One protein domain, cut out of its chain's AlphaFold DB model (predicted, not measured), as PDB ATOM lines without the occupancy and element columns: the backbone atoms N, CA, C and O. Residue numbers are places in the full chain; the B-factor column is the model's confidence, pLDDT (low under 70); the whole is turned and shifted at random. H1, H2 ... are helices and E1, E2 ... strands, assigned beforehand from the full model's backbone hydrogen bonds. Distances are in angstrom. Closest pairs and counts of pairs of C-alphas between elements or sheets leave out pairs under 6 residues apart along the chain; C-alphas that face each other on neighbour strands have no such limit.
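What this domain is: This is residues 5 to 85 of the 243 residues of the protein "Si:dkey-48j7.3" of Salarias fasciatus (UniProt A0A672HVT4). A small antiparallel sheet of three strands, E1, E3 and E4, makes the core of the body, and E3 and E4 form a long hairpin whose other ends continue, through a bend, into a two-stranded ribbon of E2 and E5. From this body a long tether sticks out, residues 5 to 27, with H1 at its far end, and the loop of residues 60 to 71 sticks out as well. The printed part has 81 residues with one named helix and five named strands, in the order H1 E1 E2 E3 E4 E5; the sheets, E1 - E3 - E4 and E2 - E5, are antiparallel. The class is mixed, helices and strands, with under half of the residues in named elements. The whole is extended, with a radius of gyration of the C-alphas of 23.1 A, and its outline is flat, 71 by 43 by 18 A.

How they stand to each other: In the larger sheet, E3, residues 51 to 55, is the inner strand between the edge strands E1, residues 32 to 37, and E4, residues 76 to 79. E1 and E3 are antiparallel at 152 degrees; C-alphas 37 and 51 face each other at 4.4 A, and N 35 and O 52 are within hydrogen-bond range at 2.9 A. E3 and E4 are a hairpin, antiparallel at 143 degrees; C-alphas 52 and 78 face each other at 4.6 A, and N 53 and O 77 are 2.8 A apart, within hydrogen-bond range. E2, residues 46 to 48, runs on into E3 across a break of 2 residues, at 53 degrees. E4 runs on into E5, residues 82 to 84, across a break of 2 residues, at 61 degrees. E2 and E5 are antiparallel at 134 degrees; C-alphas 48 and 82 face each other at 4.4 A, and N 47 and O 83 are within hydrogen-bond range at 2.8 A. H1, residues 5 to 18, is not on the larger sheet and is apart from E2, E3, E4 and E5; each O i to N i+4 pair in it is within hydrogen-bond range.

Where its parts are: E1 is 13.6 A long from first to last C-alpha, beginning at C-alpha 32, (298.209, 231.072, 161.704). E3 measures 12.9 A and E4 10.0 A, while E2 and E5 have three residues each. H1 is 19.7 A long and begins at C-alpha 5, (258.307, 261.795, 165.032). E5 ends at C-alpha 84, (309.502, 226.311, 180.142).

The domain as a whole: The C-alphas of Ser 5 and Thr 43 are the two farthest apart, at 71.7 A. The printed part has no cut. The links H1 to E1, 13 residues, and E3 to E4, 20 residues, are long. The mean pLDDT of the printed part is 70.6, and residues 5 to 6, 14 to 30 and 57 to 75 are under 70.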
ATOM      1  N   SER A   5     257.747 262.402 166.243       67.69
ATOM      2  CA  SER A   5     258.307 261.795 165.032       67.69
ATOM      3  C   SER A   5     259.652 262.414 164.635       67.69
ATOM      4  O   SER A   5     260.596 261.692 164.326       67.69
ATOM      5  N   ASP A   6     259.783 263.740 164.720       69.31
ATOM      6  CA  ASP A   6     261.030 264.444 164.385       69.31
ATOM      7  C   ASP A   6     262.128 264.161 165.408       69.31
ATOM      8  O   ASP A   6     263.298 264.046 165.057       69.31
ATOM      9  N   ARG A   7     261.758 263.990 166.684       73.75
ATOM     10  CA  ARG A   7     262.706 263.603 167.740       73.75
ATOM     11  C   ARG A   7     263.237 262.190 167.531       73.75
ATOM     12  O   ARG A   7     264.415 261.962 167.783       73.75
ATOM     13  N   LEU A   8     262.390 261.274 167.060       73.44
ATOM     14  CA  LEU A   8     262.784 259.900 166.761       73.44
ATOM     15  C   LEU A   8     263.711 259.845 165.542       73.44
ATOM     16  O   LEU A   8     264.734 259.172 165.597       73.44
ATOM     17  N   HIS A   9     263.415 260.612 164.487       73.88
ATOM     18  CA  HIS A   9     264.299 260.730 163.325       73.88
ATOM     19  C   HIS A   9     265.632 261.391 163.666       73.88
ATOM     20  O   HIS A   9     266.667 260.925 163.198       73.88
ATOM     21  N   LEU A  10     265.627 262.424 164.511       73.75
ATOM     22  CA  LEU A  10     266.853 263.073 164.969       73.75
ATOM     23  C   LEU A  10     267.697 262.123 165.827       73.75
ATOM     24  O   LEU A  10     268.904 262.071 165.636       73.75
ATOM     25  N   LEU A  11     267.077 261.340 166.719       73.88
ATOM     26  CA  LEU A  11     267.752 260.301 167.507       73.88
ATOM     27  C   LEU A  11     268.325 259.199 166.620       73.88
ATOM     28  O   LEU A  11     269.459 258.790 166.837       73.88
ATOM     29  N   LEU A  12     267.578 258.752 165.608       71.88
ATOM     30  CA  LEU A  12     268.042 257.732 164.674       71.88
ATOM     31  C   LEU A  12     269.208 258.250 163.824       71.88
ATOM     32  O   LEU A  12     270.184 257.530 163.635       71.88
ATOM     33  N   HIS A  13     269.147 259.507 163.374       71.69
ATOM     34  CA  HIS A  13     270.251 260.161 162.672       71.69
ATOM     35  C   HIS A  13     271.468 260.369 163.574       71.69
ATOM     36  O   HIS A  13     272.583 260.108 163.130       71.69
ATOM     37  N   LEU A  14     271.277 260.782 164.833       69.88
ATOM     38  CA  LEU A  14     272.366 260.906 165.803       69.88
ATOM     39  C   LEU A  14     273.013 259.545 166.067       69.88
ATOM     40  O   LEU A  14     274.231 259.459 166.123       69.88
ATOM     41  N   LEU A  15     272.208 258.482 166.170       66.00
ATOM     42  CA  LEU A  15     272.693 257.117 166.346       66.00
ATOM     43  C   LEU A  15     273.499 256.653 165.123       66.00
ATOM     44  O   LEU A  15     274.563 256.079 165.297       66.00
ATOM     45  N   HIS A  16     273.058 256.972 163.900       64.38
ATOM     46  CA  HIS A  16     273.814 256.676 162.673       64.38
ATOM     47  C   HIS A  16     275.101 257.511 162.542       64.38
ATOM     48  O   HIS A  16     276.084 257.020 161.997       64.38
ATOM     49  N   LEU A  17     275.120 258.746 163.055       64.12
ATOM     50  CA  LEU A  17     276.301 259.623 163.079       64.12
ATOM     51  C   LEU A  17     277.299 259.261 164.196       64.12
ATOM     52  O   LEU A  17     278.490 259.517 164.043       64.12
ATOM     53  N   LEU A  18     276.833 258.667 165.300       59.69
ATOM     54  CA  LEU A  18     277.649 258.235 166.446       59.69
ATOM     55  C   LEU A  18     278.109 256.769 166.348       59.69
ATOM     56  O   LEU A  18     279.058 256.389 167.031       59.69
ATOM     57  N   ALA A  19     277.484 255.955 165.493       58.16
ATOM     58  CA  ALA A  19     277.814 254.543 165.300       58.16
ATOM     59  C   ALA A  19     278.829 254.173 164.189       58.16
ATOM     60  O   ALA A  19     279.092 252.973 164.075       58.16
ATOM     61  N   PRO A  20     279.463 255.072 163.393       54.06
ATOM     62  CA  PRO A  20     280.436 254.607 162.400       54.06
ATOM     63  C   PRO A  20     281.725 254.059 163.043       54.06
ATOM     64  O   PRO A  20     282.560 253.511 162.340       54.06
ATOM     65  N   GLY A  21     281.883 254.171 164.371       47.84
ATOM     66  CA  GLY A  21     283.008 253.608 165.124       47.84
ATOM     67  C   GLY A  21     282.755 252.255 165.804       47.84
ATOM     68  O   GLY A  21     283.643 251.803 166.520       47.84
ATOM     69  N   LEU A  22     281.577 251.625 165.651       46.25
ATOM     70  CA  LEU A  22     281.258 250.354 166.337       46.25
ATOM     71  C   LEU A  22     281.321 249.108 165.441       46.25
ATOM     72  O   LEU A  22     281.314 247.992 165.954       46.25
ATOM     73  N   LEU A  23     281.405 249.274 164.121       46.78
ATOM     74  CA  LEU A  23     281.871 248.202 163.250       46.78
ATOM     75  C   LEU A  23     283.377 248.352 163.146       46.78
ATOM     76  O   LEU A  23     283.902 248.970 162.226       46.78
ATOM     77  N   GLN A  24     284.047 247.829 164.169       48.59
ATOM     78  CA  GLN A  24     285.441 247.459 164.058       48.59
ATOM     79  C   GLN A  24     285.523 246.564 162.825       48.59
ATOM     80  O   GLN A  24     284.920 245.492 162.798       48.59
ATOM     81  N   GLU A  25     286.159 247.083 161.778       46.72
ATOM     82  CA  GLU A  25     286.661 246.295 160.668       46.72
ATOM     83  C   GLU A  25     287.367 245.113 161.329       46.72
ATOM     84  O   GLU A  25     288.365 245.280 162.033       46.72
ATOM     85  N   VAL A  26     286.725 243.945 161.279       51.06
ATOM     86  CA  VAL A  26     287.373 242.709 161.679       51.06
ATOM     87  C   VAL A  26     288.385 242.527 160.570       51.06
ATOM     88  O   VAL A  26     288.053 241.978 159.525       51.06
ATOM     89  N   ASP A  27     289.575 243.105 160.758       49.59
ATOM     90  CA  ASP A  27     290.756 242.679 160.033       49.59
ATOM     91  C   ASP A  27     290.692 241.157 160.090       49.59
ATOM     92  O   ASP A  27     290.697 240.581 161.184       49.59
ATOM     93  N   GLU A  28     290.493 240.516 158.935       55.75
ATOM     94  CA  GLU A  28     290.605 239.072 158.817       55.75
ATOM     95  C   GLU A  28     292.051 238.746 159.170       55.75
ATOM     96  O   GLU A  28     292.946 238.717 158.317       55.75
ATOM     97  N   GLU A  29     292.308 238.604 160.473       61.03
ATOM     98  CA  GLU A  29     293.615 238.227 160.944       61.03
ATOM     99  C   GLU A  29     293.818 236.819 160.402       61.03
ATOM    100  O   GLU A  29     293.017 235.913 160.661       61.03
ATOM    101  N   PRO A  30     294.842 236.641 159.568       67.31
ATOM    102  CA  PRO A  30     295.046 235.380 158.904       67.31
ATOM    103  C   PRO A  30     295.254 234.303 159.963       67.31
ATOM    104  O   PRO A  30     296.092 234.445 160.854       67.31
ATOM    105  N   LEU A  31     294.506 233.211 159.861       77.38
ATOM    106  CA  LEU A  31     294.624 232.128 160.823       77.38
ATOM    107  C   LEU A  31     296.006 231.473 160.670       77.38
ATOM    108  O   LEU A  31     296.276 230.771 159.695       77.38
ATOM    109  N   GLU A  32     296.902 231.725 161.625       82.12
ATOM    110  CA  GLU A  32     298.209 231.072 161.704       82.12
ATOM    111  C   GLU A  32     298.099 229.799 162.548       82.12
ATOM    112  O   GLU A  32     297.765 229.840 163.734       82.12
ATOM    113  N   VAL A  33     298.412 228.651 161.949       86.19
ATOM    114  CA  VAL A  33     298.390 227.352 162.633       86.19
ATOM    115  C   VAL A  33     299.812 226.845 162.812       86.19
ATOM    116  O   VAL A  33     300.603 226.847 161.871       86.19
ATOM    117  N   ILE A  34     300.145 226.395 164.024       87.75
ATOM    118  CA  ILE A  34     301.411 225.702 164.289       87.75
ATOM    119  C   ILE A  34     301.305 224.303 163.684       87.75
ATOM    120  O   ILE A  34     300.540 223.477 164.178       87.75
ATOM    121  N   THR A  35     302.065 224.041 162.626       88.44
ATOM    122  CA  THR A  35     302.081 222.738 161.942       88.44
ATOM    123  C   THR A  35     303.198 221.833 162.438       88.44
ATOM    124  O   THR A  35     303.055 220.615 162.391       88.44
ATOM    125  N   ASP A  36     304.277 222.419 162.957       89.25
ATOM    126  CA  ASP A  36     305.395 221.688 163.545       89.25
ATOM    127  C   ASP A  36     305.986 222.439 164.746       89.25
ATOM    128  O   ASP A  36     305.994 223.677 164.798       89.25
ATOM    129  N   SER A  37     306.476 221.683 165.728       91.69
ATOM    130  CA  SER A  37     307.152 222.217 166.908       91.69
ATOM    131  C   SER A  37     308.237 221.259 167.375       91.69
ATOM    132  O   SER A  37     307.956 220.114 167.726       91.69
ATOM    133  N   SER A  38     309.464 221.763 167.506       91.88
ATOM    134  CA  SER A  38     310.547 221.008 168.133       91.88
ATOM    135  C   SER A  38     310.305 220.836 169.643       91.88
ATOM    136  O   SER A  38     309.570 221.631 170.252       91.88
ATOM    137  N   PRO A  39     310.975 219.863 170.290       94.19
ATOM    138  CA  PRO A  39     311.133 219.850 171.741       94.19
ATOM    139  C   PRO A  39     311.787 221.141 172.252       94.19
ATOM    140  O   PRO A  39     312.481 221.839 171.502       94.19
ATOM    141  N   CYS A  40     311.573 221.453 173.531       89.88
ATOM    142  CA  CYS A  40     312.252 222.569 174.184       89.88
ATOM    143  C   CYS A  40     313.762 222.304 174.263       89.88
ATOM    144  O   CYS A  40     314.188 221.199 174.601       89.88
ATOM    145  N   SER A  41     314.580 223.324 173.993       87.56
ATOM    146  CA  SER A  41     316.045 223.227 174.077       87.56
ATOM    147  C   SER A  41     316.557 222.967 175.498       87.56
ATOM    148  O   SER A  41     317.726 222.635 175.679       87.56
ATOM    149  N   ALA A  42     315.704 223.149 176.508       86.44
ATOM    150  CA  ALA A  42     316.012 222.930 177.907       86.44
ATOM    151  C   ALA A  42     314.989 221.974 178.529       86.44
ATOM    152  O   ALA A  42     313.782 222.127 178.350       86.44
ATOM    153  N   THR A  43     315.476 221.007 179.303       88.25
ATOM    154  CA  THR A  43     314.632 220.078 180.077       88.25
ATOM    155  C   THR A  43     314.158 220.686 181.399       88.25
ATOM    156  O   THR A  43     313.198 220.216 182.004       88.25
ATOM    157  N   CYS A  44     314.829 221.745 181.853       89.25
ATOM    158  CA  CYS A  44     314.446 222.574 182.983       89.25
ATOM    159  C   CYS A  44     315.005 223.991 182.785       89.25
ATOM    160  O   CYS A  44     316.039 224.175 182.139       89.25
ATOM    161  N   GLY A  45     314.378 224.994 183.389       88.94
ATOM    162  CA  GLY A  45     314.688 226.389 183.107       88.94
ATOM    163  C   GLY A  45     314.030 226.882 181.818       88.94
ATOM    164  O   GLY A  45     313.358 226.128 181.114       88.94
ATOM    165  N   LEU A  46     314.225 228.162 181.510       87.31
ATOM    166  CA  LEU A  46     313.775 228.724 180.242       87.31
ATOM    167  C   LEU A  46     314.652 228.189 179.103       87.31
ATOM    168  O   LEU A  46     315.881 228.229 179.180       87.31
ATOM    169  N   GLY A  47     314.008 227.725 178.042       86.81
ATOM    170  CA  GLY A  47     314.637 227.359 176.783       86.81
ATOM    171  C   GLY A  47     313.944 228.038 175.610       86.81
ATOM    172  O   GLY A  47     313.073 228.895 175.779       86.81
ATOM    173  N   VAL A  48     314.309 227.617 174.408       88.19
ATOM    174  CA  VAL A  48     313.639 227.996 173.165       88.19
ATOM    175  C   VAL A  48     313.242 226.740 172.408       88.19
ATOM    176  O   VAL A  48     313.876 225.692 172.528       88.19
ATOM    177  N   ARG A  49     312.177 226.831 171.622       89.25
ATOM    178  CA  ARG A  49     311.814 225.790 170.657       89.25
ATOM    179  C   ARG A  49     311.521 226.426 169.320       89.25
ATOM    180  O   ARG A  49     311.079 227.572 169.270       89.25
ATOM    181  N   THR A  50     311.740 225.693 168.245       91.69
ATOM    182  CA  THR A  50     311.370 226.142 166.908       91.69
ATOM    183  C   THR A  50     309.926 225.753 166.642       91.69
ATOM    184  O   THR A  50     309.513 224.637 166.954       91.69
ATOM    185  N   GLN A  51     309.149 226.677 166.085       89.94
ATOM    186  CA  GLN A  51     307.792 226.413 165.618       89.94
ATOM    187  C   GLN A  51     307.624 226.893 164.188       89.94
ATOM    188  O   GLN A  51     308.024 228.015 163.863       89.94
ATOM    189  N   THR A  52     306.980 226.067 163.370       86.81
ATOM    190  CA  THR A  52     306.571 226.418 162.011       86.81
ATOM    191  C   THR A  52     305.093 226.775 162.015       86.81
ATOM    192  O   THR A  52     304.253 225.998 162.463       86.81
ATOM    193  N   LEU A  53     304.794 227.982 161.544       85.25
ATOM    194  CA  LEU A  53     303.454 228.522 161.381       85.25
ATOM    195  C   LEU A  53     303.085 228.493 159.903       85.25
ATOM    196  O   LEU A  53     303.869 228.944 159.064       85.25
ATOM    197  N   CYS A  54     301.889 228.006 159.601       84.12
ATOM    198  CA  CYS A  54     301.297 228.072 158.275       84.12
ATOM    199  C   CYS A  54     300.133 229.055 158.304       84.12
ATOM    200  O   CYS A  54     299.221 228.935 159.124       84.12
ATOM    201  N   ARG A  55     300.192 230.050 157.418       81.50
ATOM    202  CA  ARG A  55     299.152 231.070 157.283       81.50
ATOM    203  C   ARG A  55     298.047 230.550 156.363       81.50
ATOM    204  O   ARG A  55     298.276 230.421 155.159       81.50
ATOM    205  N   LEU A  56     296.868 230.275 156.913       74.25
ATOM    206  CA  LEU A  56     295.676 229.926 156.138       74.25
ATOM    207  C   LEU A  56     295.060 231.209 155.574       74.25
ATOM    208  O   LEU A  56     294.979 232.222 156.272       74.25
ATOM    209  N   ARG A  57     294.682 231.182 154.293       63.25
ATOM    210  CA  ARG A  57     294.062 232.337 153.632       63.25
ATOM    211  C   ARG A  57     292.538 232.334 153.692       63.25
ATOM    212  O   ARG A  57     291.992 233.422 153.691       63.25
ATOM    213  N   ASP A  58     291.899 231.176 153.871       61.34
ATOM    214  CA  ASP A  58     290.439 231.054 153.935       61.34
ATOM    215  C   ASP A  58     290.037 230.059 155.040       61.34
ATOM    216  O   ASP A  58     290.408 228.883 155.001       61.34
ATOM    217  N   SER A  59     289.298 230.522 156.051       54.53
ATOM    218  CA  SER A  59     288.833 229.698 157.183       54.53
ATOM    219  C   SER A  59     287.705 228.728 156.799       54.53
ATOM    220  O   SER A  59     287.540 227.691 157.440       54.53
ATOM    221  N   GLU A  60     286.971 229.022 155.722       52.84
ATOM    222  CA  GLU A  60     285.841 228.227 155.220       52.84
ATOM    223  C   GLU A  60     286.295 227.018 154.370       52.84
ATOM    224  O   GLU A  60     285.644 225.976 154.361       52.84
ATOM    225  N   ALA A  61     287.475 227.096 153.741       49.84
ATOM    226  CA  ALA A  61     288.050 226.012 152.935       49.84
ATOM    227  C   ALA A  61     288.743 224.908 153.765       49.84
ATOM    228  O   ALA A  61     289.106 223.865 153.226       49.84
ATOM    229  N   ALA A  62     288.931 225.111 155.074       50.78
ATOM    230  CA  ALA A  62     289.626 224.161 155.949       50.78
ATOM    231  C   ALA A  62     288.751 222.975 156.414       50.78
ATOM    232  O   ALA A  62     289.270 222.045 157.032       50.78
ATOM    233  N   VAL A  63     287.440 222.994 156.133       54.34
ATOM    234  CA  VAL A  63     286.485 221.948 156.557       54.34
ATOM    235  C   VAL A  63     286.148 220.961 155.429       54.34
ATOM    236  O   VAL A  63     285.757 219.827 155.703       54.34
ATOM    237  N   GLU A  64     286.356 221.328 154.163       47.34
ATOM    238  CA  GLU A  64     286.069 220.462 153.014       47.34
ATOM    239  C   GLU A  64     287.336 219.728 152.552       47.34
ATOM    240  O   GLU A  64     288.152 220.222 151.772       47.34
ATOM    241  N   GLU A  65     287.510 218.497 153.037       54.59
ATOM    242  CA  GLU A  65     288.511 217.591 152.488       54.59
ATOM    243  C   GLU A  65     288.154 217.214 151.034       54.59
ATOM    244  O   GLU A  65     287.142 216.567 150.771       54.59
ATOM    245  N   ARG A  66     289.102 217.496 150.129       55.34
ATOM    246  CA  ARG A  66     289.289 216.924 148.776       55.34
ATOM    247  C   ARG A  66     288.496 217.552 147.622       55.34
ATOM    248  O   ARG A  66     287.469 217.036 147.191       55.34
ATOM    249  N   LYS A  67     289.189 218.414 146.873       41.22
ATOM    250  CA  LYS A  67     289.476 218.152 145.448       41.22
ATOM    251  C   LYS A  67     290.629 219.032 144.983       41.22
ATOM    252  O   LYS A  67     290.635 220.228 145.229       41.22
ATOM    253  N   GLY A  68     291.628 218.409 144.367       47.97
ATOM    254  CA  GLY A  68     292.872 219.075 144.006       47.97
ATOM    255  C   GLY A  68     292.696 220.209 143.003       47.97
ATOM    256  O   GLY A  68     291.872 220.118 142.101       47.97
ATOM    257  N   SER A  69     293.528 221.234 143.148       42.47
ATOM    258  CA  SER A  69     294.326 221.840 142.081       42.47
ATOM    259  C   SER A  69     295.123 222.997 142.682       42.47
ATOM    260  O   SER A  69     294.549 223.908 143.255       42.47
ATOM    261  N   ASP A  70     296.437 222.916 142.510       44.94
ATOM    262  CA  ASP A  70     297.359 224.025 142.261       44.94
ATOM    263  C   ASP A  70     297.470 225.191 143.274       44.94
ATOM    264  O   ASP A  70     296.627 226.076 143.380       44.94
ATOM    265  N   GLY A  71     298.629 225.246 143.937       47.78
ATOM    266  CA  GLY A  71     299.382 226.500 144.039       47.78
ATOM    267  C   GLY A  71     298.933 227.570 145.035       47.78
ATOM    268  O   GLY A  71     299.379 228.709 144.912       47.78
ATOM    269  N   GLY A  72     298.120 227.256 146.046       48.62
ATOM    270  CA  GLY A  72     297.953 228.155 147.191       48.62
ATOM    271  C   GLY A  72     299.280 228.277 147.946       48.62
ATOM    272  O   GLY A  72     299.680 227.338 148.627       48.62
ATOM    273  N   ALA A  73     299.998 229.393 147.788       49.75
ATOM    274  CA  ALA A  73     301.285 229.628 148.443       49.75
ATOM    275  C   ALA A  73     301.120 229.654 149.975       49.75
ATOM    276  O   ALA A  73     300.884 230.702 150.580       49.75
ATOM    277  N   GLU A  74     301.233 228.481 150.599       61.62
ATOM    278  CA  GLU A  74     301.327 228.293 152.043       61.62
ATOM    279  C   GLU A  74     302.610 228.985 152.522       61.62
ATOM    280  O   GLU A  74     303.719 228.459 152.398       61.62
ATOM    281  N   VAL A  75     302.485 230.216 153.024       65.75
ATOM    282  CA  VAL A  75     303.631 230.927 153.597       65.75
ATOM    283  C   VAL A  75     303.953 230.276 154.935       65.75
ATOM    284  O   VAL A  75     303.226 230.451 155.915       65.75
ATOM    285  N   ARG A  76     305.053 229.521 154.961       74.25
ATOM    286  CA  ARG A  76     305.604 228.921 156.176       74.25
ATOM    287  C   ARG A  76     306.536 229.908 156.858       74.25
ATOM    288  O   ARG A  76     307.524 230.351 156.271       74.25
ATOM    289  N   ARG A  77     306.240 230.238 158.111       81.75
ATOM    290  CA  ARG A  77     307.061 231.122 158.941       81.75
ATOM    291  C   ARG A  77     307.604 230.351 160.132       81.75
ATOM    292  O   ARG A  77     306.841 229.781 160.903       81.75
ATOM    293  N   CYS A  78     308.918 230.389 160.326       81.38
ATOM    294  CA  CYS A  78     309.532 229.857 161.536       81.38
ATOM    295  C   CYS A  78     309.621 230.941 162.613       81.38
ATOM    296  O   CYS A  78     309.972 232.091 162.332       81.38
ATOM    297  N   ARG A  79     309.343 230.566 163.859       84.81
ATOM    298  CA  ARG A  79     309.593 231.392 165.042       84.81
ATOM    299  C   ARG A  79     310.264 230.574 166.143       84.81
ATOM    300  O   ARG A  79     310.181 229.349 166.144       84.81
ATOM    301  N   PHE A  80     310.889 231.270 167.090       83.75
ATOM    302  CA  PHE A  80     311.624 230.676 168.210       83.75
ATOM    303  C   PHE A  80     311.057 231.159 169.550       83.75
ATOM    304  O   PHE A  80     311.688 231.967 170.232       83.75
ATOM    305  N   PRO A  81     309.823 230.774 169.913       87.88
ATOM    306  CA  PRO A  81     309.257 231.157 171.197       87.88
ATOM    307  C   PRO A  81     310.058 230.562 172.361       87.88
ATOM    308  O   PRO A  81     310.571 229.441 172.281       87.88
ATOM    309  N   ALA A  82     310.087 231.299 173.472       86.38
ATOM    310  CA  ALA A  82     310.555 230.771 174.744       86.38
ATOM    311  C   ALA A  82     309.653 229.616 175.219       86.38
ATOM    312  O   ALA A  82     308.438 229.622 174.991       86.38
ATOM    313  N   CYS A  83     310.245 228.637 175.893       89.12
ATOM    314  CA  CYS A  83     309.562 227.495 176.494       89.12
ATOM    315  C   CYS A  83     310.059 227.255 177.922       89.12
ATOM    316  O   CYS A  83     311.183 227.612 178.269       89.12
ATOM    317  N   LEU A  84     309.201 226.668 178.757       90.69
ATOM    318  CA  LEU A  84     309.502 226.311 180.142       90.69
ATOM    319  C   LEU A  84     308.823 224.975 180.452       90.69
ATOM    320  O   LEU A  84     307.636 224.950 180.762       90.69
ATOM    321  N   GLU A  85     309.574 223.878 180.355       90.94
ATOM    322  CA  GLU A  85     309.073 222.534 180.689       90.94
ATOM    323  C   GLU A  85     308.927 222.365 182.209       90.94
ATOM    324  O   GLU A  85     307.882 221.983 182.729       90.94
TER     325      GLU A  85